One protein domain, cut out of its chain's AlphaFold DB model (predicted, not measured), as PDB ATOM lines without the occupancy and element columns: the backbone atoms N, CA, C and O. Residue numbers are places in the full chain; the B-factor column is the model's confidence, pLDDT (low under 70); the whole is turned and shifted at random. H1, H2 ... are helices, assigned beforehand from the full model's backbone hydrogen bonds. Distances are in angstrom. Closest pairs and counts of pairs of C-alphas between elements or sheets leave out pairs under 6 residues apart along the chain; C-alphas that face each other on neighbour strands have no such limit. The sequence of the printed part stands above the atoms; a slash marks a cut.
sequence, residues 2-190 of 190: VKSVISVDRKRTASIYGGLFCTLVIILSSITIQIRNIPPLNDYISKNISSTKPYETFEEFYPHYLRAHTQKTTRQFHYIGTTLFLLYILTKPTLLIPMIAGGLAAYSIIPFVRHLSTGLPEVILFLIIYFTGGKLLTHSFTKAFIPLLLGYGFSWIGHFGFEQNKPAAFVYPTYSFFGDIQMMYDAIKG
ATOM      1  N   VAL A   2      28.180  60.093  38.967       71.38
ATOM      2  CA  VAL A   2      27.873  60.663  37.630       71.38
ATOM      3  C   VAL A   2      27.053  59.717  36.729       71.38
ATOM      4  O   VAL A   2      26.030  60.114  36.179       71.38
ATOM      5  N   LYS A   3      27.422  58.427  36.640       72.44
ATOM      6  CA  LYS A   3      26.667  57.427  35.850       72.44
ATOM      7  C   LYS A   3      25.220  57.246  36.332       72.44
ATOM      8  O   LYS A   3      24.332  57.043  35.507       72.44
ATOM      9  N   SER A   4      24.978  57.338  37.643       75.06
ATOM     10  CA  SER A   4      23.632  57.216  38.211       75.06
ATOM     11  C   SER A   4      22.777  58.443  37.889       75.06
ATOM     12  O   SER A   4      21.654  58.263  37.428       75.06
ATOM     13  N   VAL A   5      23.321  59.660  37.995       75.94
ATOM     14  CA  VAL A   5      22.620  60.903  37.613       75.94
ATOM     15  C   VAL A   5      22.255  60.903  36.123       75.94
ATOM     16  O   VAL A   5      21.090  61.088  35.782       75.94
ATOM     17  N   ILE A   6      23.197  60.557  35.238       79.44
ATOM     18  CA  ILE A   6      22.948  60.459  33.785       79.44
ATOM     19  C   ILE A   6      21.892  59.386  33.459       79.44
ATOM     20  O   ILE A   6      21.123  59.515  32.505       79.44
ATOM     21  N   SER A   7      21.849  58.287  34.219       79.44
ATOM     22  CA  SER A   7      20.847  57.232  34.017       79.44
ATOM     23  C   SER A   7      19.440  57.653  34.452       79.44
ATOM     24  O   SER A   7      18.464  57.288  33.796       79.44
ATOM     25  N   VAL A   8      19.338  58.433  35.532       83.44
ATOM     26  CA  VAL A   8      18.073  58.981  36.037       83.44
ATOM     27  C   VAL A   8      17.527  60.012  35.056       83.44
ATOM     28  O   VAL A   8      16.356  59.941  34.692       83.44
ATOM     29  N   ASP A   9      18.384  60.898  34.555       87.19
ATOM     30  CA  ASP A   9      17.989  61.941  33.609       87.19
ATOM     31  C   ASP A   9      17.522  61.369  32.259       87.19
ATOM     32  O   ASP A   9      16.472  61.750  31.733       87.19
ATOM     33  N   ARG A  10      18.204  60.330  31.751       88.06
ATOM     34  CA  ARG A  10      17.753  59.589  30.558       88.06
ATOM     35  C   ARG A  10      16.390  58.931  30.745       88.06
ATOM     36  O   ARG A  10      15.565  58.989  29.838       88.06
ATOM     37  N   LYS A  11      16.144  58.298  31.897       89.12
ATOM     38  CA  LYS A  11      14.840  57.685  32.201       89.12
ATOM     39  C   LYS A  11      13.744  58.744  32.280       89.12
ATOM     40  O   LYS A  11      12.715  58.599  31.632       89.12
ATOM     41  N   ARG A  12      13.995  59.849  32.982       91.94
ATOM     42  CA  ARG A  12      13.059  60.976  33.065       91.94
ATOM     43  C   ARG A  12      12.707  61.523  31.681       91.94
ATOM     44  O   ARG A  12      11.531  61.652  31.357       91.94
ATOM     45  N   THR A  13      13.720  61.779  30.859       92.44
ATOM     46  CA  THR A  13      13.554  62.270  29.486       92.44
ATOM     47  C   THR A  13      12.756  61.288  28.625       92.44
ATOM     48  O   THR A  13      11.811  61.685  27.946       92.44
ATOM     49  N   ALA A  14      13.061  59.988  28.705       92.44
ATOM     50  CA  ALA A  14      12.313  58.952  27.994       92.44
ATOM     51  C   ALA A  14      10.834  58.899  28.410       92.44
ATOM     52  O   ALA A  14       9.974  58.751  27.545       92.44
ATOM     53  N   SER A  15      10.523  59.074  29.698       94.75
ATOM     54  CA  SER A  15       9.137  59.124  30.175       94.75
ATOM     55  C   SER A  15       8.382  60.345  29.651       94.75
ATOM     56  O   SER A  15       7.220  60.214  29.273       94.75
ATOM     57  N   ILE A  16       9.034  61.512  29.571       95.62
ATOM     58  CA  ILE A  16       8.442  62.725  28.980       95.62
ATOM     59  C   ILE A  16       8.100  62.476  27.508       95.62
ATOM     60  O   ILE A  16       6.961  62.693  27.097       95.62
ATOM     61  N   TYR A  17       9.049  61.954  26.727       95.44
ATOM     62  CA  TYR A  17       8.798  61.620  25.323       95.44
ATOM     63  C   TYR A  17       7.758  60.514  25.154       95.44
ATOM     64  O   TYR A  17       6.953  60.587  24.233       95.44
ATOM     65  N   GLY A  18       7.718  59.527  26.052       96.50
ATOM     66  CA  GLY A  18       6.674  58.503  26.073       96.50
ATOM     67  C   GLY A  18       5.282  59.090  26.289       96.50
ATOM     68  O   GLY A  18       4.346  58.709  25.587       96.50
ATOM     69  N   GLY A  19       5.157  60.044  27.215       97.12
ATOM     70  CA  GLY A  19       3.915  60.775  27.458       97.12
ATOM     71  C   GLY A  19       3.491  61.590  26.239       97.12
ATOM     72  O   GLY A  19       2.374  61.427  25.760       97.12
ATOM     73  N   LEU A  20       4.401  62.398  25.683       97.94
ATOM     74  CA  LEU A  20       4.140  63.197  24.480       97.94
ATOM     75  C   LEU A  20       3.743  62.325  23.285       97.94
ATOM     76  O   LEU A  20       2.747  62.614  22.630       97.94
ATOM     77  N   PHE A  21       4.475  61.237  23.037       98.38
ATOM     78  CA  PHE A  21       4.169  60.275  21.980       98.38
ATOM     79  C   PHE A  21       2.738  59.741  22.107       98.38
ATOM     80  O   PHE A  21       1.964  59.832  21.156       98.38
ATOM     81  N   CYS A  22       2.360  59.232  23.283       98.50
ATOM     82  CA  CYS A  22       1.026  58.669  23.478       98.50
ATOM     83  C   CYS A  22      -0.067  59.737  23.356       98.50
ATOM     84  O   CYS A  22      -1.085  59.489  22.716       98.50
ATOM     85  N   THR A  23       0.143  60.931  23.916       98.25
ATOM     86  CA  THR A  23      -0.818  62.039  23.822       98.25
ATOM     87  C   THR A  23      -1.031  62.479  22.375       98.25
ATOM     88  O   THR A  23      -2.175  62.644  21.955       98.25
ATOM     89  N   LEU A  24       0.037  62.612  21.584       98.50
ATOM     90  CA  LEU A  24      -0.073  62.949  20.163       98.50
ATOM     91  C   LEU A  24      -0.849  61.877  19.395       98.50
ATOM     92  O   LEU A  24      -1.747  62.210  18.627       98.50
ATOM     93  N   VAL A  25      -0.563  60.597  19.643       98.69
ATOM     94  CA  VAL A  25      -1.311  59.485  19.038       98.69
ATOM     95  C   VAL A  25      -2.792  59.533  19.419       98.69
ATOM     96  O   VAL A  25      -3.641  59.347  18.548       98.69
ATOM     97  N   ILE A  26      -3.125  59.813  20.683       98.69
ATOM     98  CA  ILE A  26      -4.515  59.949  21.148       98.69
ATOM     99  C   ILE A  26      -5.218  61.100  20.422       98.69
ATOM    100  O   ILE A  26      -6.332  60.914  19.929       98.69
ATOM    101  N   ILE A  27      -4.576  62.267  20.320       98.50
ATOM    102  CA  ILE A  27      -5.136  63.446  19.645       98.50
ATOM    103  C   ILE A  27      -5.383  63.143  18.166       98.50
ATOM    104  O   ILE A  27      -6.501  63.322  17.687       98.50
ATOM    105  N   LEU A  28      -4.374  62.626  17.460       98.44
ATOM    106  CA  LEU A  28      -4.487  62.272  16.044       98.44
ATOM    107  C   LEU A  28      -5.587  61.232  15.818       98.44
ATOM    108  O   LEU A  28      -6.440  61.424  14.958       98.44
ATOM    109  N   SER A  29      -5.629  60.180  16.639       98.44
ATOM    110  CA  SER A  29      -6.660  59.142  16.539       98.44
ATOM    111  C   SER A  29      -8.058  59.706  16.784       98.44
ATOM    112  O   SER A  29      -8.990  59.354  16.065       98.44
ATOM    113  N   SER A  30      -8.207  60.614  17.750       97.88
ATOM    114  CA  SER A  30      -9.481  61.280  18.054       97.88
ATOM    115  C   SER A  30      -9.952  62.159  16.896       97.88
ATOM    116  O   SER A  30     -11.126  62.111  16.535       97.88
ATOM    117  N   ILE A  31      -9.040  62.909  16.272       98.06
ATOM    118  CA  ILE A  31      -9.323  63.702  15.069       98.06
ATOM    119  C   ILE A  31      -9.745  62.781  13.917       98.06
ATOM    120  O   ILE A  31     -10.775  63.022  13.292       98.06
ATOM    121  N   THR A  32      -9.016  61.690  13.664       97.56
ATOM    122  CA  THR A  32      -9.374  60.709  12.626       97.56
ATOM    123  C   THR A  32     -10.752  60.092  12.871       97.56
ATOM    124  O   THR A  32     -11.533  59.969  11.929       97.56
ATOM    125  N   ILE A  33     -11.078  59.734  14.117       97.25
ATOM    126  CA  ILE A  33     -12.393  59.186  14.490       97.25
ATOM    127  C   ILE A  33     -13.505  60.205  14.232       97.25
ATOM    128  O   ILE A  33     -14.558  59.828  13.728       97.25
ATOM    129  N   GLN A  34     -13.284  61.480  14.548       96.81
ATOM    130  CA  GLN A  34     -14.265  62.526  14.265       96.81
ATOM    131  C   GLN A  34     -14.445  62.701  12.757       96.81
ATOM    132  O   GLN A  34     -15.564  62.588  12.270       96.81
ATOM    133  N   ILE A  35     -13.350  62.892  12.012       96.31
ATOM    134  CA  ILE A  35     -13.366  63.165  10.567       96.31
ATOM    135  C   ILE A  35     -14.011  62.021   9.778       96.31
ATOM    136  O   ILE A  35     -14.859  62.268   8.922       96.31
ATOM    137  N   ARG A  36     -13.655  60.764  10.072       94.81
ATOM    138  CA  ARG A  36     -14.186  59.597   9.342       94.81
ATOM    139  C   ARG A  36     -15.691  59.382   9.540       94.81
ATOM    140  O   ARG A  36     -16.295  58.694   8.731       94.81
ATOM    141  N   ASN A  37     -16.271  59.941  10.605       93.44
ATOM    142  CA  ASN A  37     -17.690  59.800  10.930       93.44
ATOM    143  C   ASN A  37     -18.552  60.938  10.343       93.44
ATOM    144  O   ASN A  37     -19.773  60.892  10.466       93.44
ATOM    145  N   ILE A  38     -17.950  61.955   9.710       95.62
ATOM    146  CA  ILE A  38     -18.689  63.058   9.071       95.62
ATOM    147  C   ILE A  38     -19.249  62.567   7.718       95.62
ATOM    148  O   ILE A  38     -18.509  61.908   6.977       95.62
ATOM    149  N   PRO A  39     -20.501  62.915   7.345       92.25
ATOM    150  CA  PRO A  39     -21.185  62.382   6.163       92.25
ATOM    151  C   PRO A  39     -20.409  62.337   4.836       92.25
ATOM    152  O   PRO A  39     -20.418  61.273   4.229       92.25
ATOM    153  N   PRO A  40     -19.651  63.356   4.366       94.38
ATOM    154  CA  PRO A  40     -19.021  63.224   3.054       94.38
ATOM    155  C   PRO A  40     -17.946  62.127   3.030       94.38
ATOM    156  O   PRO A  40     -17.774  61.472   2.005       94.38
ATOM    157  N   LEU A  41     -17.241  61.885   4.143       93.94
ATOM    158  CA  LEU A  41     -16.222  60.838   4.206       93.94
ATOM    159  C   LEU A  41     -16.812  59.480   4.601       93.94
ATOM    160  O   LEU A  41     -16.427  58.470   4.015       93.94
ATOM    161  N   ASN A  42     -17.746  59.441   5.551       95.12
ATOM    162  CA  ASN A  42     -18.393  58.192   5.953       95.12
ATOM    163  C   ASN A  42     -19.186  57.573   4.788       95.12
ATOM    164  O   ASN A  42     -19.045  56.382   4.494       95.12
ATOM    165  N   ASP A  43     -19.941  58.391   4.051       95.31
ATOM    166  CA  ASP A  43     -20.707  57.943   2.883       95.31
ATOM    167  C   ASP A  43     -19.768  57.465   1.767       95.31
ATOM    168  O   ASP A  43     -20.015  56.450   1.117       95.31
ATOM    169  N   TYR A  44     -18.635  58.149   1.578       95.19
ATOM    170  CA  TYR A  44     -17.617  57.716   0.626       95.19
ATOM    171  C   TYR A  44     -16.995  56.368   1.018       95.19
ATOM    172  O   TYR A  44     -16.885  55.480   0.171       95.19
ATOM    173  N   ILE A  45     -16.597  56.192   2.281       93.75
ATOM    174  CA  ILE A  45     -15.993  54.944   2.767       93.75
ATOM    175  C   ILE A  45     -16.992  53.792   2.655       93.75
ATOM    176  O   ILE A  45     -16.650  52.753   2.097       93.75
ATOM    177  N   SER A  46     -18.221  53.978   3.137       91.50
ATOM    178  CA  SER A  46     -19.255  52.937   3.114       91.50
ATOM    179  C   SER A  46     -19.631  52.511   1.694       91.50
ATOM    180  O   SER A  46     -19.828  51.323   1.445       91.50
ATOM    181  N   LYS A  47     -19.659  53.450   0.739       94.69
ATOM    182  CA  LYS A  47     -19.948  53.154  -0.669       94.69
ATOM    183  C   LYS A  47     -18.797  52.456  -1.400       94.69
ATOM    184  O   LYS A  47     -19.062  51.666  -2.303       94.69
ATOM    185  N   ASN A  48     -17.540  52.757  -1.062       96.00
ATOM    186  CA  ASN A  48     -16.374  52.318  -1.847       96.00
ATOM    187  C   ASN A  48     -15.531  51.213  -1.187       96.00
ATOM    188  O   ASN A  48     -14.747  50.565  -1.878       96.00
ATOM    189  N   ILE A  49     -15.658  50.987   0.123       93.12
ATOM    190  CA  ILE A  49     -14.887  49.982   0.865       93.12
ATOM    191  C   ILE A  49     -15.857  48.972   1.481       93.12
ATOM    192  O   ILE A  49     -16.339  49.134   2.605       93.12
ATOM    193  N   SER A  50     -16.133  47.894   0.748       91.25
ATOM    194  CA  SER A  50     -16.953  46.797   1.260       91.25
ATOM    195  C   SER A  50     -16.259  46.087   2.430       91.25
ATOM    196  O   SER A  50     -15.034  45.965   2.477       91.25
ATOM    197  N   SER A  51     -17.049  45.638   3.409       92.56
ATOM    198  CA  SER A  51     -16.541  44.786   4.489       92.56
ATOM    199  C   SER A  51     -16.488  43.335   4.025       92.56
ATOM    200  O   SER A  51     -17.424  42.858   3.385       92.56
ATOM    201  N   THR A  52     -15.419  42.621   4.375       94.50
ATOM    202  CA  THR A  52     -15.371  41.149   4.267       94.50
ATOM    203  C   THR A  52     -15.691  40.460   5.592       94.50
ATOM    204  O   THR A  52     -15.758  39.231   5.658       94.50
ATOM    205  N   LYS A  53     -15.883  41.240   6.659       93.44
ATOM    206  CA  LYS A  53     -16.169  40.760   8.005       93.44
ATOM    207  C   LYS A  53     -17.698  40.665   8.212       93.44
ATOM    208  O   LYS A  53     -18.406  41.585   7.820       93.44
ATOM    209  N   PRO A  54     -18.220  39.576   8.815       91.44
ATOM    210  CA  PRO A  54     -19.665  39.298   8.892       91.44
ATOM    211  C   PRO A  54     -20.525  40.182   9.823       91.44
ATOM    212  O   PRO A  54     -21.739  40.034   9.802       91.44
ATOM    213  N   TYR A  55     -19.936  41.035  10.662       94.62
ATOM    214  CA  TYR A  55     -20.613  41.808  11.708       94.62
ATOM    215  C   TYR A  55     -20.142  43.259  11.640       94.62
ATOM    216  O   TYR A  55     -18.933  43.518  11.657       94.62
ATOM    217  N   GLU A  56     -21.081  44.197  11.585       89.56
ATOM    218  CA  GLU A  56     -20.792  45.635  11.502       89.56
ATOM    219  C   GLU A  56     -20.847  46.309  12.876       89.56
ATOM    220  O   GLU A  56     -20.248  47.368  13.075       89.56
ATOM    221  N   THR A  57     -21.551  45.691  13.825       93.50
ATOM    222  CA  THR A  57     -21.751  46.208  15.181       93.50
ATOM    223  C   THR A  57     -21.324  45.198  16.245       93.50
ATOM    224  O   THR A  57     -21.204  43.993  15.996       93.50
ATOM    225  N   PHE A  58     -21.079  45.689  17.463       95.88
ATOM    226  CA  PHE A  58     -20.746  44.814  18.587       95.88
ATOM    227  C   PHE A  58     -21.950  43.953  18.987       95.88
ATOM    228  O   PHE A  58     -21.787  42.785  19.331       95.88
ATOM    229  N   GLU A  59     -23.157  44.505  18.886       96.94
ATOM    230  CA  GLU A  59     -24.429  43.859  19.194       96.94
ATOM    231  C   GLU A  59     -24.686  42.646  18.289       96.94
ATOM    232  O   GLU A  59     -25.134  41.604  18.765       96.94
ATOM    233  N   GLU A  60     -24.342  42.743  17.002       96.44
ATOM    234  CA  GLU A  60     -24.387  41.612  16.065       96.44
ATOM    235  C   GLU A  60     -23.305  40.566  16.367       96.44
ATOM    236  O   GLU A  60     -23.540  39.357  16.279       96.44
ATOM    237  N   PHE A  61     -22.108  41.025  16.740       97.69
ATOM    238  CA  PHE A  61     -20.961  40.168  17.024       97.69
ATOM    239  C   PHE A  61     -21.119  39.365  18.323       97.69
ATOM    240  O   PHE A  61     -20.740  38.188  18.379       97.69
ATOM    241  N   TYR A  62     -21.652  39.973  19.383       98.06
ATOM    242  CA  TYR A  62     -21.589  39.419  20.736       98.06
ATOM    243  C   TYR A  62     -22.295  38.055  20.898       98.06
ATOM    244  O   TYR A  62     -21.693  37.139  21.468       98.06
ATOM    245  N   PRO A  63     -23.489  37.811  20.320       97.75
ATOM    246  CA  PRO A  63     -24.109  36.485  20.345       97.75
ATOM    247  C   PRO A  63     -23.274  35.399  19.655       97.75
ATOM    248  O   PRO A  63     -23.339  34.229  20.034       97.75
ATOM    249  N   HIS A  64     -22.502  35.745  18.620       96.62
ATOM    250  CA  HIS A  64     -21.556  34.814  18.001       96.62
ATOM    251  C   HIS A  64     -20.344  34.572  18.896       96.62
ATOM    252  O   HIS A  64     -19.921  33.429  19.059       96.62
ATOM    253  N   TYR A  65     -19.821  35.628  19.517       97.75
ATOM    254  CA  TYR A  65     -18.737  35.521  20.482       97.75
ATOM    255  C   TYR A  65     -19.109  34.573  21.633       97.75
ATOM    256  O   TYR A  65     -18.364  33.636  21.898       97.75
ATOM    257  N   LEU A  66     -20.296  34.693  22.234       97.56
ATOM    258  CA  LEU A  66     -20.739  33.777  23.296       97.56
ATOM    259  C   LEU A  66     -20.862  32.315  22.840       97.56
ATOM    260  O   LEU A  66     -20.527  31.406  23.603       97.56
ATOM    261  N   ARG A  67     -21.306  32.078  21.599       96.38
ATOM    262  CA  ARG A  67     -21.358  30.735  20.991       96.38
ATOM    263  C   ARG A  67     -19.975  30.151  20.702       96.38
ATOM    264  O   ARG A  67     -19.840  28.939  20.639       96.38
ATOM    265  N   ALA A  68     -18.953  30.989  20.556       96.25
ATOM    266  CA  ALA A  68     -17.564  30.553  20.461       96.25
ATOM    267  C   ALA A  68     -16.924  30.264  21.834       96.25
ATOM    268  O   ALA A  68     -15.744  29.934  21.877       96.25
ATOM    269  N   HIS A  69     -17.675  30.403  22.932       97.75
ATOM    270  CA  HIS A  69     -17.249  30.105  24.301       97.75
ATOM    271  C   HIS A  69     -18.356  29.312  25.005       97.75
ATOM    272  O   HIS A  69     -18.891  29.733  26.033       97.75
ATOM    273  N   THR A  70     -18.800  28.199  24.426       96.81
ATOM    274  CA  THR A  70     -19.897  27.412  25.013       96.81
ATOM    275  C   THR A  70     -19.445  26.649  26.247       96.81
ATOM    276  O   THR A  70     -20.221  26.494  27.194       96.81
ATOM    277  N   GLN A  71     -18.181  26.222  26.290       97.44
ATOM    278  CA  GLN A  71     -17.675  25.468  27.425       97.44
ATOM    279  C   GLN A  71     -17.369  26.379  28.611       97.44
ATOM    280  O   GLN A  71     -16.667  27.388  28.510       97.44
ATOM    281  N   LYS A  72     -17.844  25.961  29.790       96.94
ATOM    282  CA  LYS A  72     -17.577  26.644  31.062       96.94
ATOM    283  C   LYS A  72     -16.078  26.826  31.301       96.94
ATOM    284  O   LYS A  72     -15.666  27.894  31.745       96.94
ATOM    285  N   THR A  73     -15.272  25.817  30.976       97.56
ATOM    286  CA  THR A  73     -13.816  25.863  31.148       97.56
ATOM    287  C   THR A  73     -13.180  26.953  30.289       97.56
ATOM    288  O   THR A  73     -12.394  27.742  30.804       97.56
ATOM    289  N   THR A  74     -13.581  27.079  29.018       97.94
ATOM    290  CA  THR A  74     -13.150  28.173  28.132       97.94
ATOM    291  C   THR A  74     -13.446  29.527  28.773       97.94
ATOM    292  O   THR A  74     -12.543  30.342  28.938       97.94
ATOM    293  N   ARG A  75     -14.678  29.747  29.250       97.94
ATOM    294  CA  ARG A  75     -15.050  31.005  29.927       97.94
ATOM    295  C   ARG A  75     -14.217  31.274  31.179       97.94
ATOM    296  O   ARG A  75     -13.768  32.397  31.378       97.94
ATOM    297  N   GLN A  76     -13.963  30.253  31.997       97.81
ATOM    298  CA  GLN A  76     -13.124  30.376  33.195       97.81
ATOM    299  C   GLN A  76     -11.702  30.831  32.860       97.81
ATOM    300  O   GLN A  76     -11.172  31.703  33.545       97.81
ATOM    301  N   PHE A  77     -11.102  30.296  31.794       98.25
ATOM    302  CA  PHE A  77      -9.790  30.741  31.323       98.25
ATOM    303  C   PHE A  77      -9.789  32.218  30.917       98.25
ATOM    304  O   PHE A  77      -8.862  32.944  31.278       98.25
ATOM    305  N   HIS A  78     -10.845  32.690  30.253       98.00
ATOM    306  CA  HIS A  78     -11.004  34.117  29.960       98.00
ATOM    307  C   HIS A  78     -11.135  34.938  31.246       98.00
ATOM    308  O   HIS A  78     -10.399  35.902  31.416       98.00
ATOM    309  N   TYR A  79     -11.975  34.529  32.201       97.94
ATOM    310  CA  TYR A  79     -12.138  35.253  33.470       97.94
ATOM    311  C   TYR A  79     -10.833  35.359  34.262       97.94
ATOM    312  O   TYR A  79     -10.514  36.428  34.788       97.94
ATOM    313  N   ILE A  80     -10.051  34.276  34.317       98.00
ATOM    314  CA  ILE A  80      -8.730  34.271  34.952       98.00
ATOM    315  C   ILE A  80      -7.803  35.245  34.218       98.00
ATOM    316  O   ILE A  80      -7.201  36.108  34.857       98.00
ATOM    317  N   GLY A  81      -7.730  35.154  32.888       97.75
ATOM    318  CA  GLY A  81      -6.888  36.025  32.068       97.75
ATOM    319  C   GLY A  81      -7.235  37.506  32.215       97.75
ATOM    320  O   GLY A  81      -6.358  38.322  32.507       97.75
ATOM    321  N   THR A  82      -8.517  37.860  32.104       96.88
ATOM    322  CA  THR A  82      -9.026  39.229  32.284       96.88
ATOM    323  C   THR A  82      -8.744  39.743  33.693       96.88
ATOM    324  O   THR A  82      -8.266  40.866  33.849       96.88
ATOM    325  N   THR A  83      -8.953  38.925  34.728       97.44
ATOM    326  CA  THR A  83      -8.660  39.314  36.116       97.44
ATOM    327  C   THR A  83      -7.169  39.586  36.313       97.44
ATOM    328  O   THR A  83      -6.797  40.632  36.845       97.44
ATOM    329  N   LEU A  84      -6.294  38.691  35.846       98.06
ATOM    330  CA  LEU A  84      -4.841  38.854  35.951       98.06
ATOM    331  C   LEU A  84      -4.336  40.064  35.155       98.06
ATOM    332  O   LEU A  84      -3.477  40.801  35.644       98.06
ATOM    333  N   PHE A  85      -4.893  40.306  33.965       97.19
ATOM    334  CA  PHE A  85      -4.636  41.511  33.179       97.19
ATOM    335  C   PHE A  85      -4.977  42.776  33.978       97.19
ATOM    336  O   PHE A  85      -4.119  43.648  34.137       97.19
ATOM    337  N   LEU A  86      -6.192  42.863  34.528       95.94
ATOM    338  CA  LEU A  86      -6.646  44.028  35.290       95.94
ATOM    339  C   LEU A  86      -5.792  44.248  36.544       95.94
ATOM    340  O   LEU A  86      -5.316  45.361  36.772       95.94
ATOM    341  N   LEU A  87      -5.516  43.190  37.312       97.50
ATOM    342  CA  LEU A  87      -4.640  43.258  38.485       97.50
ATOM    343  C   LEU A  87      -3.236  43.747  38.114       97.50
ATOM    344  O   LEU A  87      -2.685  44.608  38.800       97.50
ATOM    345  N   TYR A  88      -2.662  43.265  37.008       98.00
ATOM    346  CA  TYR A  88      -1.349  43.726  36.563       98.00
ATOM    347  C   TYR A  88      -1.359  45.219  36.218       98.00
ATOM    348  O   TYR A  88      -0.473  45.959  36.661       98.00
ATOM    349  N   ILE A  89      -2.374  45.677  35.479       96.75
ATOM    350  CA  ILE A  89      -2.547  47.090  35.126       96.75
ATOM    351  C   ILE A  89      -2.681  47.964  36.379       96.75
ATOM    352  O   ILE A  89      -2.053  49.021  36.433       96.75
ATOM    353  N   LEU A  90      -3.377  47.508  37.428       97.06
ATOM    354  CA  LEU A  90      -3.448  48.226  38.709       97.06
ATOM    355  C   LEU A  90      -2.070  48.417  39.364       97.06
ATOM    356  O   LEU A  90      -1.807  49.462  39.954       97.06
ATOM    357  N   THR A  91      -1.144  47.463  39.215       97.56
ATOM    358  CA  THR A  91       0.235  47.620  39.726       97.56
ATOM    359  C   THR A  91       1.122  48.521  38.854       97.56
ATOM    360  O   THR A  91       2.221  48.915  39.276       97.56
ATOM    361  N   LYS A  92       0.704  48.799  37.613       96.62
ATOM    362  CA  LYS A  92       1.445  49.562  36.593       96.62
ATOM    363  C   LYS A  92       0.489  50.465  35.793       96.62
ATOM    364  O   LYS A  92       0.423  50.343  34.569       96.62
ATOM    365  N   PRO A  93      -0.201  51.421  36.441       96.75
ATOM    366  CA  PRO A  93      -1.223  52.238  35.784       96.75
ATOM    367  C   PRO A  93      -0.664  53.100  34.643       96.75
ATOM    368  O   PRO A  93      -1.400  53.489  33.744       96.75
ATOM    369  N   THR A  94       0.650  53.343  34.605       96.19
ATOM    370  CA  THR A  94       1.314  54.019  33.478       96.19
ATOM    371  C   THR A  94       1.158  53.286  32.145       96.19
ATOM    372  O   THR A  94       1.281  53.921  31.102       96.19
ATOM    373  N   LEU A  95       0.854  51.983  32.151       97.69
ATOM    374  CA  LEU A  95       0.542  51.211  30.944       97.69
ATOM    375  C   LEU A  95      -0.849  51.516  30.369       97.69
ATOM    376  O   LEU A  95      -1.087  51.176  29.213       97.69
ATOM    377  N   LEU A  96      -1.740  52.191  31.107       97.31
ATOM    378  CA  LEU A  96      -3.045  52.622  30.587       97.31
ATOM    379  C   LEU A  96      -2.897  53.631  29.447       97.31
ATOM    380  O   LEU A  96      -3.614  53.553  28.460       97.31
ATOM    381  N   ILE A  97      -1.936  54.547  29.554       97.88
ATOM    382  CA  ILE A  97      -1.699  55.589  28.547       97.88
ATOM    383  C   ILE A  97      -1.374  54.983  27.162       97.88
ATOM    384  O   ILE A  97      -2.087  55.290  26.205       97.88
ATOM    385  N   PRO A  98      -0.365  54.101  27.009       98.31
ATOM    386  CA  PRO A  98      -0.076  53.467  25.725       98.31
ATOM    387  C   PRO A  98      -1.158  52.468  25.299       98.31
ATOM    388  O   PRO A  98      -1.337  52.266  24.101       98.31
ATOM    389  N   MET A  99      -1.899  51.869  26.243       97.38
ATOM    390  CA  MET A  99      -3.055  51.012  25.944       97.38
ATOM    391  C   MET A  99      -4.169  51.812  25.258       97.38
ATOM    392  O   MET A  99      -4.655  51.410  24.205       97.38
ATOM    393  N   ILE A 100      -4.529  52.973  25.815       97.88
ATOM    394  CA  ILE A 100      -5.535  53.881  25.252       97.88
ATOM    395  C   ILE A 100      -5.052  54.436  23.912       97.88
ATOM    396  O   ILE A 100      -5.803  54.417  22.941       97.88
ATOM    397  N   ALA A 101      -3.794  54.880  23.829       98.62
ATOM    398  CA  ALA A 101      -3.222  55.393  22.586       98.62
ATOM    399  C   ALA A 101      -3.256  54.344  21.464       98.62
ATOM    400  O   ALA A 101      -3.747  54.628  20.373       98.62
ATOM    401  N   GLY A 102      -2.790  53.123  21.740       98.38
ATOM    402  CA  GLY A 102      -2.825  52.025  20.776       98.38
ATOM    403  C   GLY A 102      -4.251  51.619  20.412       98.38
ATOM    404  O   GLY A 102      -4.537  51.398  19.238       98.38
ATOM    405  N   GLY A 103      -5.151  51.545  21.397       97.44
ATOM    406  CA  GLY A 103      -6.547  51.156  21.193       97.44
ATOM    407  C   GLY A 103      -7.312  52.154  20.327       97.44
ATOM    408  O   GLY A 103      -7.981  51.753  19.379       97.44
ATOM    409  N   LEU A 104      -7.161  53.456  20.588       97.94
ATOM    410  CA  LEU A 104      -7.767  54.504  19.765       97.94
ATOM    411  C   LEU A 104      -7.189  54.525  18.350       97.94
ATOM    412  O   LEU A 104      -7.946  54.701  17.401       97.94
ATOM    413  N   ALA A 105      -5.881  54.311  18.194       98.44
ATOM    414  CA  ALA A 105      -5.251  54.248  16.879       98.44
ATOM    415  C   ALA A 105      -5.718  53.030  16.070       98.44
ATOM    416  O   ALA A 105      -6.068  53.162  14.902       98.44
ATOM    417  N   ALA A 106      -5.786  51.852  16.688       97.81
ATOM    418  CA  ALA A 106      -6.337  50.664  16.044       97.81
ATOM    419  C   ALA A 106      -7.818  50.855  15.693       97.81
ATOM    420  O   ALA A 106      -8.233  50.564  14.573       97.81
ATOM    421  N   TYR A 107      -8.607  51.419  16.614       96.50
ATOM    422  CA  TYR A 107     -10.009  51.723  16.361       96.50
ATOM    423  C   TYR A 107     -10.175  52.723  15.218       96.50
ATOM    424  O   TYR A 107     -11.070  52.525  14.400       96.50
ATOM    425  N   SER A 108      -9.324  53.756  15.122       96.75
ATOM    426  CA  SER A 108      -9.421  54.841  14.132       96.75
ATOM    427  C   SER A 108      -9.219  54.378  12.684       96.75
ATOM    428  O   SER A 108      -9.771  55.003  11.772       96.75
ATOM    429  N   ILE A 109      -8.551  53.240  12.466       96.00
ATOM    430  CA  ILE A 109      -8.292  52.714  11.120       96.00
ATOM    431  C   ILE A 109      -9.337  51.714  10.599       96.00
ATOM    432  O   ILE A 109      -9.353  51.452   9.398       96.00
ATOM    433  N   ILE A 110     -10.225  51.183  11.454       95.06
ATOM    434  CA  ILE A 110     -11.161  50.086  11.108       95.06
ATOM    435  C   ILE A 110     -11.913  50.300   9.774       95.06
ATOM    436  O   ILE A 110     -11.858  49.406   8.929       95.06
ATOM    437  N   PRO A 111     -12.557  51.457   9.502       94.75
ATOM    438  CA  PRO A 111     -13.307  51.664   8.260       94.75
ATOM    439  C   PRO A 111     -12.448  51.586   6.994       94.75
ATOM    440  O   PRO A 111     -12.957  51.249   5.933       94.75
ATOM    441  N   PHE A 112     -11.146  51.857   7.100       95.44
ATOM    442  CA  PHE A 112     -10.217  51.813   5.970       95.44
ATOM    443  C   PHE A 112      -9.678  50.400   5.717       95.44
ATOM    444  O   PHE A 112      -9.314  50.074   4.589       95.44
ATOM    445  N   VAL A 113      -9.656  49.544   6.743       95.94
ATOM    446  CA  VAL A 113      -9.134  48.166   6.668       95.94
ATOM    447  C   VAL A 113     -10.227  47.091   6.694       95.94
ATOM    448  O   VAL A 113      -9.910  45.906   6.632       95.94
ATOM    449  N   ARG A 114     -11.513  47.474   6.725       93.50
ATOM    450  CA  ARG A 114     -12.678  46.559   6.770       93.50
ATOM    451  C   ARG A 114     -12.780  45.580   5.595       93.50
ATOM    452  O   ARG A 114     -13.411  44.535   5.720       93.50
ATOM    453  N   HIS A 115     -12.134  45.888   4.472       94.69
ATOM    454  CA  HIS A 115     -12.049  44.993   3.314       94.69
ATOM    455  C   HIS A 115     -11.168  43.761   3.581       94.69
ATOM    456  O   HIS A 115     -11.256  42.767   2.862       94.69
ATOM    457  N   LEU A 116     -10.338  43.778   4.625       96.12
ATOM    458  CA  LEU A 116      -9.523  42.637   5.024       96.12
ATOM    459  C   LEU A 116     -10.318  41.700   5.934       96.12
ATOM    460  O   LEU A 116     -10.933  42.119   6.913       96.12
ATOM    461  N   SER A 117     -10.213  40.399   5.670       95.06
ATOM    462  CA  SER A 117     -10.906  39.354   6.437       95.06
ATOM    463  C   SER A 117     -10.290  39.089   7.817       95.06
ATOM    464  O   SER A 117     -10.732  38.204   8.546       95.06
ATOM    465  N   THR A 118      -9.252  39.842   8.192       96.06
ATOM    466  CA  THR A 118      -8.513  39.691   9.450       96.06
ATOM    467  C   THR A 118      -8.425  41.024  10.184       96.06
ATOM    468  O   THR A 118      -8.467  42.089   9.573       96.06
ATOM    469  N   GLY A 119      -8.249  40.973  11.502       96.06
ATOM    470  CA  GLY A 119      -7.934  42.141  12.329       96.06
ATOM    471  C   GLY A 119      -6.436  42.439  12.420       96.06
ATOM    472  O   GLY A 119      -6.013  43.185  13.298       96.06
ATOM    473  N   LEU A 120      -5.603  41.836  11.562       96.31
ATOM    474  CA  LEU A 120      -4.147  41.917  11.684       96.31
ATOM    475  C   LEU A 120      -3.603  43.360  11.635       96.31
ATOM    476  O   LEU A 120      -2.770  43.678  12.484       96.31
ATOM    477  N   PRO A 121      -4.063  44.263  10.741       97.69
ATOM    478  CA  PRO A 121      -3.590  45.650  10.743       97.69
ATOM    479  C   PRO A 121      -3.913  46.393  12.042       97.69
ATOM    480  O   PRO A 121      -3.077  47.140  12.544       97.69
ATOM    481  N   GLU A 122      -5.102  46.154  12.604       97.38
ATOM    482  CA  GLU A 122      -5.549  46.743  13.872       97.38
ATOM    483  C   GLU A 122      -4.619  46.303  15.011       97.38
ATOM    484  O   GLU A 122      -4.109  47.136  15.759       97.38
ATOM    485  N   VAL A 123      -4.326  44.998  15.090       97.06
ATOM    486  CA  VAL A 123      -3.424  44.429  16.103       97.06
ATOM    487  C   VAL A 123      -1.994  44.927  15.923       97.06
ATOM    488  O   VAL A 123      -1.371  45.327  16.901       97.06
ATOM    489  N   ILE A 124      -1.455  44.938  14.701       98.00
ATOM    490  CA  ILE A 124      -0.085  45.410  14.448       98.00
ATOM    491  C   ILE A 124       0.058  46.871  14.877       98.00
ATOM    492  O   ILE A 124       0.998  47.203  15.602       98.00
ATOM    493  N   LEU A 125      -0.883  47.731  14.479       98.38
ATOM    494  CA  LEU A 125      -0.860  49.143  14.848       98.38
ATOM    495  C   LEU A 125      -0.951  49.322  16.369       98.38
ATOM    496  O   LEU A 125      -0.137  50.047  16.949       98.38
ATOM    497  N   PHE A 126      -1.884  48.614  17.015       98.38
ATOM    498  CA  PHE A 126      -2.005  48.589  18.470       98.38
ATOM    499  C   PHE A 126      -0.680  48.192  19.132       98.38
ATOM    500  O   PHE A 126      -0.183  48.931  19.979       98.38
ATOM    501  N   LEU A 127      -0.077  47.066  18.732       98.00
ATOM    502  CA  LEU A 127       1.139  46.535  19.351       98.00
ATOM    503  C   LEU A 127       2.336  47.471  19.160       98.00
ATOM    504  O   LEU A 127       3.083  47.689  20.113       98.00
ATOM    505  N   ILE A 128       2.511  48.064  17.974       98.50
ATOM    506  CA  ILE A 128       3.598  49.020  17.710       98.50
ATOM    507  C   ILE A 128       3.509  50.209  18.668       98.50
ATOM    508  O   ILE A 128       4.493  50.549  19.333       98.50
ATOM    509  N   ILE A 129       2.332  50.827  18.774       98.62
ATOM    510  CA  ILE A 129       2.117  51.991  19.638       98.62
ATOM    511  C   ILE A 129       2.230  51.591  21.110       98.62
ATOM    512  O   ILE A 129       2.948  52.242  21.874       98.62
ATOM    513  N   TYR A 130       1.579  50.494  21.494       98.56
ATOM    514  CA  TYR A 130       1.553  49.996  22.861       98.56
ATOM    515  C   TYR A 130       2.958  49.672  23.379       98.56
ATOM    516  O   TYR A 130       3.347  50.143  24.449       98.56
ATOM    517  N   PHE A 131       3.762  48.928  22.614       98.50
ATOM    518  CA  PHE A 131       5.121  48.580  23.024       98.50
ATOM    519  C   PHE A 131       6.072  49.772  22.980       98.50
ATOM    520  O   PHE A 131       6.932  49.882  23.856       98.50
ATOM    521  N   THR A 132       5.916  50.684  22.018       98.25
ATOM    522  CA  THR A 132       6.728  51.908  21.956       98.25
ATOM    523  C   THR A 132       6.467  52.784  23.179       98.25
ATOM    524  O   THR A 132       7.395  53.076  23.939       98.25
ATOM    525  N   GLY A 133       5.206  53.135  23.439       97.94
ATOM    526  CA  GLY A 133       4.829  53.937  24.602       97.94
ATOM    527  C   GLY A 133       5.108  53.216  25.923       97.94
ATOM    528  O   GLY A 133       5.678  53.802  26.842       97.94
ATOM    529  N   GLY A 134       4.819  51.916  26.002       97.81
ATOM    530  CA  GLY A 134       5.094  51.077  27.169       97.81
ATOM    531  C   GLY A 134       6.584  51.001  27.510       97.81
ATOM    532  O   GLY A 134       6.954  51.157  28.678       97.81
ATOM    533  N   LYS A 135       7.465  50.846  26.513       97.31
ATOM    534  CA  LYS A 135       8.923  50.897  26.710       97.31
ATOM    535  C   LYS A 135       9.361  52.272  27.205       97.31
ATOM    536  O   LYS A 135      10.152  52.340  28.143       97.31
ATOM    537  N   LEU A 136       8.874  53.350  26.594       97.25
ATOM    538  CA  LEU A 136       9.270  54.713  26.957       97.25
ATOM    539  C   LEU A 136       8.834  55.077  28.383       97.25
ATOM    540  O   LEU A 136       9.637  55.624  29.133       97.25
ATOM    541  N   LEU A 137       7.617  54.694  28.780       97.00
ATOM    542  CA  LEU A 137       7.024  55.033  30.079       97.00
ATOM    543  C   LEU A 137       7.446  54.111  31.230       97.00
ATOM    544  O   LEU A 137       7.518  54.548  32.376       97.00
ATOM    545  N   THR A 138       7.699  52.826  30.968       96.19
ATOM    546  CA  THR A 138       8.042  51.849  32.026       96.19
ATOM    547  C   THR A 138       9.509  51.417  32.025       96.19
ATOM    548  O   THR A 138       9.953  50.700  32.939       96.19
ATOM    549  N   HIS A 139      10.248  51.845  30.996       95.38
ATOM    550  CA  HIS A 139      11.636  51.490  30.699       95.38
ATOM    551  C   HIS A 139      11.873  49.982  30.550       95.38
ATOM    552  O   HIS A 139      12.974  49.499  30.809       95.38
ATOM    553  N   SER A 140      10.844  49.216  30.176       95.94
ATOM    554  CA  SER A 140      10.934  47.764  30.025       95.94
ATOM    555  C   SER A 140       9.883  47.237  29.051       95.94
ATOM    556  O   SER A 140       8.686  47.410  29.268       95.94
ATOM    557  N   PHE A 141      10.326  46.522  28.017       96.06
ATOM    558  CA  PHE A 141       9.417  45.768  27.150       96.06
ATOM    559  C   PHE A 141       8.715  44.642  27.904       96.06
ATOM    560  O   PHE A 141       7.531  44.417  27.692       96.06
ATOM    561  N   THR A 142       9.413  43.976  28.827       97.12
ATOM    562  CA  THR A 142       8.850  42.887  29.633       97.12
ATOM    563  C   THR A 142       7.627  43.346  30.417       97.12
ATOM    564  O   THR A 142       6.620  42.650  30.436       97.12
ATOM    565  N   LYS A 143       7.672  44.548  31.010       97.00
ATOM    566  CA  LYS A 143       6.517  45.101  31.734       97.00
ATOM    567  C   LYS A 143       5.311  45.344  30.826       97.00
ATOM    568  O   LYS A 143       4.190  45.118  31.254       97.00
ATOM    569  N   ALA A 144       5.535  45.782  29.589       97.12
ATOM    570  CA  ALA A 144       4.464  45.915  28.602       97.12
ATOM    571  C   ALA A 144       3.985  44.544  28.084       97.12
ATOM    572  O   ALA A 144       2.814  44.358  27.797       97.12
ATOM    573  N   PHE A 145       4.860  43.543  28.003       97.50
ATOM    574  CA  PHE A 145       4.501  42.222  27.488       97.50
ATOM    575  C   PHE A 145       3.619  41.410  28.449       97.50
ATOM    576  O   PHE A 145       2.665  40.771  28.011       97.50
ATOM    577  N   ILE A 146       3.910  41.456  29.754       97.75
ATOM    578  CA  ILE A 146       3.204  40.669  30.779       97.75
ATOM    579  C   ILE A 146       1.670  40.786  30.711       97.75
ATOM    580  O   ILE A 146       1.030  39.739  30.680       97.75
ATOM    581  N   PRO A 147       1.034  41.972  30.665       96.38
ATOM    582  CA  PRO A 147      -0.427  42.045  30.645       96.38
ATOM    583  C   PRO A 147      -1.020  41.389  29.393       96.38
ATOM    584  O   PRO A 147      -2.033  40.706  29.501       96.38
ATOM    585  N   LEU A 148      -0.376  41.517  28.225       94.81
ATOM    586  CA  LEU A 148      -0.836  40.842  27.007       94.81
ATOM    587  C   LEU A 148      -0.748  39.320  27.146       94.81
ATOM    588  O   LEU A 148      -1.680  38.622  26.759       94.81
ATOM    589  N   LEU A 149       0.336  38.816  27.741       96.38
ATOM    590  CA  LEU A 149       0.491  37.392  28.032       96.38
ATOM    591  C   LEU A 149      -0.576  36.895  29.018       96.38
ATOM    592  O   LEU A 149      -1.140  35.827  28.809       96.38
ATOM    593  N   LEU A 150      -0.862  37.658  30.075       95.88
ATOM    594  CA  LEU A 150      -1.857  37.284  31.084       95.88
ATOM    595  C   LEU A 150      -3.279  37.280  30.511       95.88
ATOM    596  O   LEU A 150      -4.022  36.342  30.768       95.88
ATOM    597  N   GLY A 151      -3.644  38.280  29.707       91.25
ATOM    598  CA  GLY A 151      -4.952  38.319  29.053       91.25
ATOM    599  C   GLY A 151      -5.100  37.229  27.989       91.25
ATOM    600  O   GLY A 151      -5.948  36.346  28.107       91.25
ATOM    601  N   TYR A 152      -4.246  37.261  26.960       91.44
ATOM    602  CA  TYR A 152      -4.390  36.399  25.780       91.44
ATOM    603  C   TYR A 152      -3.879  34.971  25.980       91.44
ATOM    604  O   TYR A 152      -4.409  34.037  25.385       91.44
ATOM    605  N   GLY A 153      -2.851  34.773  26.807       93.81
ATOM    606  CA  GLY A 153      -2.283  33.446  27.034       93.81
ATOM    607  C   GLY A 153      -3.295  32.498  27.673       93.81
ATOM    608  O   GLY A 153      -3.442  31.367  27.221       93.81
ATOM    609  N   PHE A 154      -4.042  32.972  28.675       95.12
ATOM    610  CA  PHE A 154      -5.078  32.166  29.317       95.12
ATOM    611  C   PHE A 154      -6.277  31.933  28.393       95.12
ATOM    612  O   PHE A 154      -6.705  30.787  28.261       95.12
ATOM    613  N   SER A 155      -6.780  32.956  27.694       94.50
ATOM    614  CA  SER A 155      -7.908  32.781  26.763       94.50
ATOM    615  C   SER A 155      -7.600  31.795  25.632       94.50
ATOM    616  O   SER A 155      -8.433  30.956  25.287       94.50
ATOM    617  N   TRP A 156      -6.374  31.798  25.104       96.12
ATOM    618  CA  TRP A 156      -5.948  30.822  24.097       96.12
ATOM    619  C   TRP A 156      -5.898  29.385  24.615       96.12
ATOM    620  O   TRP A 156      -6.216  28.472  23.854       96.12
ATOM    621  N   ILE A 157      -5.562  29.161  25.890       96.81
ATOM    622  CA  ILE A 157      -5.661  27.821  26.493       96.81
ATOM    623  C   ILE A 157      -7.117  27.340  26.463       96.81
ATOM    624  O   ILE A 157      -7.369  26.195  26.092       96.81
ATOM    625  N   GLY A 158      -8.073  28.221  26.777       96.50
ATOM    626  CA  GLY A 158      -9.504  27.944  26.642       96.50
ATOM    627  C   GLY A 158      -9.880  27.529  25.218       96.50
ATOM    628  O   GLY A 158     -10.410  26.439  24.998       96.50
ATOM    629  N   HIS A 159      -9.551  28.377  24.244       97.44
ATOM    630  CA  HIS A 159      -9.915  28.167  22.842       97.44
ATOM    631  C   HIS A 159      -9.275  26.933  22.207       97.44
ATOM    632  O   HIS A 159      -9.962  26.171  21.538       97.44
ATOM    633  N   PHE A 160      -7.973  26.716  22.393       97.38
ATOM    634  CA  PHE A 160      -7.268  25.626  21.714       97.38
ATOM    635  C   PHE A 160      -7.298  24.313  22.497       97.38
ATOM    636  O   PHE A 160      -7.292  23.246  21.887       97.38
ATOM    637  N   GLY A 161      -7.331  24.376  23.829       97.19
ATOM    638  CA  GLY A 161      -7.337  23.192  24.687       97.19
ATOM    639  C   GLY A 161      -8.725  22.597  24.905       97.19
ATOM    640  O   GLY A 161      -8.850  21.376  24.957       97.19
ATOM    641  N   PHE A 162      -9.757  23.440  25.020       96.81
ATOM    642  CA  PHE A 162     -11.105  23.000  25.394       96.81
ATOM    643  C   PHE A 162     -12.097  23.211  24.261       96.81
ATOM    644  O   PHE A 162     -12.644  22.236  23.753       96.81
ATOM    645  N   GLU A 163     -12.307  24.456  23.832       96.81
ATOM    646  CA  GLU A 163     -13.303  24.781  22.801       96.81
ATOM    647  C   GLU A 163     -12.937  24.228  21.415       96.81
ATOM    648  O   GLU A 163     -13.812  24.007  20.584       96.81
ATOM    649  N   GLN A 164     -11.641  24.015  21.174       96.75
ATOM    650  CA  GLN A 164     -11.050  23.583  19.905       96.75
ATOM    651  C   GLN A 164     -11.482  24.443  18.711       96.75
ATOM    652  O   GLN A 164     -11.690  23.954  17.600       96.75
ATOM    653  N   ASN A 165     -11.593  25.754  18.927       96.44
ATOM    654  CA  ASN A 165     -11.953  26.707  17.889       96.44
ATOM    655  C   ASN A 165     -10.909  27.822  17.753       96.44
ATOM    656  O   ASN A 165     -10.001  27.995  18.566       96.44
ATOM    657  N   LYS A 166     -11.017  28.574  16.658       95.19
ATOM    658  CA  LYS A 166     -10.146  29.716  16.393       95.19
ATOM    659  C   LYS A 166     -10.696  30.953  17.124       95.19
ATOM    660  O   LYS A 166     -11.847  31.310  16.867       95.19
ATOM    661  N   PRO A 167      -9.894  31.652  17.951       96.25
ATOM    662  CA  PRO A 167     -10.332  32.865  18.633       96.25
ATOM    663  C   PRO A 167     -10.869  33.925  17.666       96.25
ATOM    664  O   PRO A 167     -10.223  34.266  16.667       96.25
ATOM    665  N   ALA A 168     -12.015  34.519  18.008       94.88
ATOM    666  CA  ALA A 168     -12.624  35.601  17.233       94.88
ATOM    667  C   ALA A 168     -11.727  36.853  17.146       94.88
ATOM    668  O   ALA A 168     -11.838  37.628  16.193       94.88
ATOM    669  N   ALA A 169     -10.780  37.005  18.082       94.12
ATOM    670  CA  ALA A 169      -9.829  38.115  18.147       94.12
ATOM    671  C   ALA A 169      -8.946  38.241  16.896       94.12
ATOM    672  O   ALA A 169      -8.460  39.327  16.594       94.12
ATOM    673  N   PHE A 170      -8.770  37.163  16.126       94.69
ATOM    674  CA  PHE A 170      -8.035  37.219  14.860       94.69
ATOM    675  C   PHE A 170      -8.789  37.946  13.737       94.69
ATOM    676  O   PHE A 170      -8.169  38.374  12.762       94.69
ATOM    677  N   VAL A 171     -10.109  38.099  13.861       95.81
ATOM    678  CA  VAL A 171     -10.958  38.833  12.907       95.81
ATOM    679  C   VAL A 171     -11.434  40.154  13.515       95.81
ATOM    680  O   VAL A 171     -11.352  41.193  12.860       95.81
ATOM    681  N   TYR A 172     -11.862  40.124  14.781       95.88
ATOM    682  CA  TYR A 172     -12.384  41.273  15.522       95.88
ATOM    683  C   TYR A 172     -11.638  41.471  16.847       95.88
ATOM    684  O   TYR A 172     -12.175  41.141  17.908       95.88
ATOM    685  N   PRO A 173     -10.402  41.990  16.832       95.56
ATOM    686  CA  PRO A 173      -9.602  42.167  18.042       95.56
ATOM    687  C   PRO A 173     -10.288  43.109  19.039       95.56
ATOM    688  O   PRO A 173     -10.462  42.745  20.199       95.56
ATOM    689  N   THR A 174     -10.772  44.267  18.577       94.06
ATOM    690  CA  THR A 174     -11.466  45.248  19.425       94.06
ATOM    691  C   THR A 174     -12.755  44.681  20.021       94.06
ATOM    692  O   THR A 174     -12.965  44.781  21.227       94.06
ATOM    693  N   TYR A 175     -13.606  44.034  19.214       96.19
ATOM    694  CA  TYR A 175     -14.834  43.435  19.746       96.19
ATOM    695  C   TYR A 175     -14.562  42.241  20.652       96.19
ATOM    696  O   TYR A 175     -15.294  42.052  21.610       96.19
ATOM    697  N   SER A 176     -13.513  41.457  20.405       96.56
ATOM    698  CA  SER A 176     -13.180  40.327  21.281       96.56
ATOM    699  C   SER A 176     -12.700  40.803  22.648       96.56
ATOM    700  O   SER A 176     -13.106  40.228  23.651       96.56
ATOM    701  N   PHE A 177     -11.930  41.896  22.703       95.25
ATOM    702  CA  PHE A 177     -11.563  42.528  23.973       95.25
ATOM    703  C   PHE A 177     -12.800  42.999  24.752       95.25
ATOM    704  O   PHE A 177     -12.935  42.699  25.936       95.25
ATOM    705  N   PHE A 178     -13.738  43.692  24.096       96.31
ATOM    706  CA  PHE A 178     -15.001  44.070  24.743       96.31
ATOM    707  C   PHE A 178     -15.871  42.856  25.088       96.31
ATOM    708  O   PHE A 178     -16.548  42.870  26.111       96.31
ATOM    709  N   GLY A 179     -15.804  41.792  24.288       97.56
ATOM    710  CA  GLY A 179     -16.458  40.512  24.538       97.56
ATOM    711  C   GLY A 179     -15.984  39.863  25.835       97.56
ATOM    712  O   GLY A 179     -16.825  39.420  26.609       97.56
ATOM    713  N   ASP A 180     -14.678  39.888  26.127       97.00
ATOM    714  CA  ASP A 180     -14.131  39.388  27.398       97.00
ATOM    715  C   ASP A 180     -14.720  40.160  28.595       97.00
ATOM    716  O   ASP A 180     -15.147  39.562  29.586       97.00
ATOM    717  N   ILE A 181     -14.781  41.495  28.496       96.25
ATOM    718  CA  ILE A 181     -15.327  42.362  29.553       96.25
ATOM    719  C   ILE A 181     -16.833  42.144  29.727       96.25
ATOM    720  O   ILE A 181     -17.296  41.988  30.856       96.25
ATOM    721  N   GLN A 182     -17.591  42.098  28.629       97.88
ATOM    722  CA  GLN A 182     -19.037  41.882  28.657       97.88
ATOM    723  C   GLN A 182     -19.379  40.485  29.186       97.88
ATOM    724  O   GLN A 182     -20.243  40.350  30.044       97.88
ATOM    725  N   MET A 183     -18.652  39.448  28.768       97.69
ATOM    726  CA  MET A 183     -18.871  38.079  29.240       97.69
ATOM    727  C   MET A 183     -18.527  37.915  30.726       97.69
ATOM    728  O   MET A 183     -19.159  37.112  31.417       97.69
ATOM    729  N   MET A 184     -17.533  38.653  31.232       96.38
ATOM    730  CA  MET A 184     -17.239  38.728  32.666       96.38
ATOM    731  C   MET A 184     -18.341  39.479  33.423       96.38
ATOM    732  O   MET A 184     -18.738  39.057  34.506       96.38
ATOM    733  N   TYR A 185     -18.858  40.568  32.856       97.00
ATOM    734  CA  TYR A 185     -19.958  41.335  33.435       97.00
ATOM    735  C   TYR A 185     -21.256  40.524  33.530       97.00
ATOM    736  O   TYR A 185     -21.874  40.495  34.594       97.00
ATOM    737  N   ASP A 186     -21.629  39.821  32.461       96.19
ATOM    738  CA  ASP A 186     -22.799  38.939  32.434       96.19
ATOM    739  C   ASP A 186     -22.668  37.837  33.499       96.19
ATOM    740  O   ASP A 186     -23.613  37.556  34.229       96.19
ATOM    741  N   ALA A 187     -21.467  37.277  33.680       94.88
ATOM    742  CA  ALA A 187     -21.217  36.277  34.719       94.88
ATOM    743  C   ALA A 187     -21.374  36.815  36.152       94.88
ATOM    744  O   ALA A 187     -21.726  36.052  37.049       94.88
ATOM    745  N   ILE A 188     -21.100  38.105  36.380       94.81
ATOM    746  CA  ILE A 188     -21.280  38.756  37.688       94.81
ATOM    747  C   ILE A 188     -22.759  39.060  37.950       94.81
ATOM    748  O   ILE A 188     -23.195  39.022  39.100       94.81
ATOM    749  N   LYS A 189     -23.527  39.383  36.905       93.75
ATOM    750  CA  LYS A 189     -24.949  39.728  37.024       93.75
ATOM    751  C   LYS A 189     -25.876  38.530  37.223       93.75
ATOM    752  O   LYS A 189     -26.924  38.719  37.842       93.75
ATOM    753  N   GLY A 190     -25.478  37.345  36.759       75.06
ATOM    754  CA  GLY A 190     -26.364  36.177  36.677       75.06
ATOM    755  C   GLY A 190     -27.379  36.304  35.550       75.06
ATOM    756  O   GLY A 190     -28.351  35.522  35.591       75.06
TER     757      GLY A 190
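This is residues 2 to 190 of the 190 residues of the protein "Hypothetical protein" of Rotaria sordida (UniProt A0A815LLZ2). What shape do these atoms draw? Two arms make a V, one a bundle of H1, H5 and H6 side by side, the other H4 packed along H7; H3 and the links next to it run across the wide end, where H8 crosses H4. What sticks out? Residues 2 to 10 of H1 stick out past the point of the V, and H2 sits at the other end of H1. What are the make-up and size? The printed part has 189 residues with eight named helices, H1 to H8 in order, and no named strand: all helix. It is compact, with a radius of gyration of the C-alphas of 18.5 A and spans of 60 by 47 by 27 A.

What touches the longest helix? H1, residues 2 to 36, touches H5, residues 93 to 113, with its residues 19 to 33 alone, the same way at a shallow tilt of 34 degrees, only just short of steep; their closest C-alphas, of Ile 26 and Ala 101, are 4.9 A apart. With residues 14 to 22 alone it touches H6, residues 120 to 138, opposite ways at 33 degrees, also only just short of steep, closest at the C-alphas of Ser 15 and Leu 137, 4.6 A. H5 and H6 form a helical hairpin at a shallow tilt of 22 degrees, closest at the C-alphas of Gly 102 and Phe 126, 4.2 A. What comes beyond this bundle? H6 forms a helical hairpin with H7, residues 141 to 163, at a steep tilt of 38 degrees, closest at the C-alphas of Lys 135 and Phe 141, 5.2 A, through residues 130 to 138 and 141 to 145 alone. H4, residues 72 to 91, touches H7 opposite ways at a shallow tilt of 8 degrees, closest at the C-alphas of Thr 74 and Gly 158, 3.9 A. Where are the other helices? H8, residues 173 to 189, touches H4 about perpendicular at 78 degrees, with residues 180 to 184 on 78 to 82 alone, closest at the C-alphas of Met 184 and Tyr 79, 6.2 A. H3, residues 58 to 67, touches H8, closest at the C-alphas of Phe 58 and Tyr 175, 6.2 A. H2, residues 39 to 48, and H5 only just touch, only at their ends, with 3 pairs of C-alphas within 8 A, the closest those of Ile 45 and Pro 111, 6.9 A. Do the backbones keep O i to N i+4 pairs within hydrogen-bond range? Every pair does in H1, H2, H4, H6 and H8, against 4 of 6 in H3, 12 of 17 in H5 and 14 of 19 in H7.

Where are the anchors? H1 runs 50.7 A from C-alpha 2 at (27.873, 60.663, 37.630) to C-alpha 36, and H8 24.5 A to C-alpha 189 at (-24.949, 39.728, 37.024). How long are H4 to H7? They measure 28.9, 30.4, 25.7 and 31.2 A.

Is anything missing or unsure? The printed part has no cut, and no printed residue is under 70 in pLDDT. Are any links long? None is long.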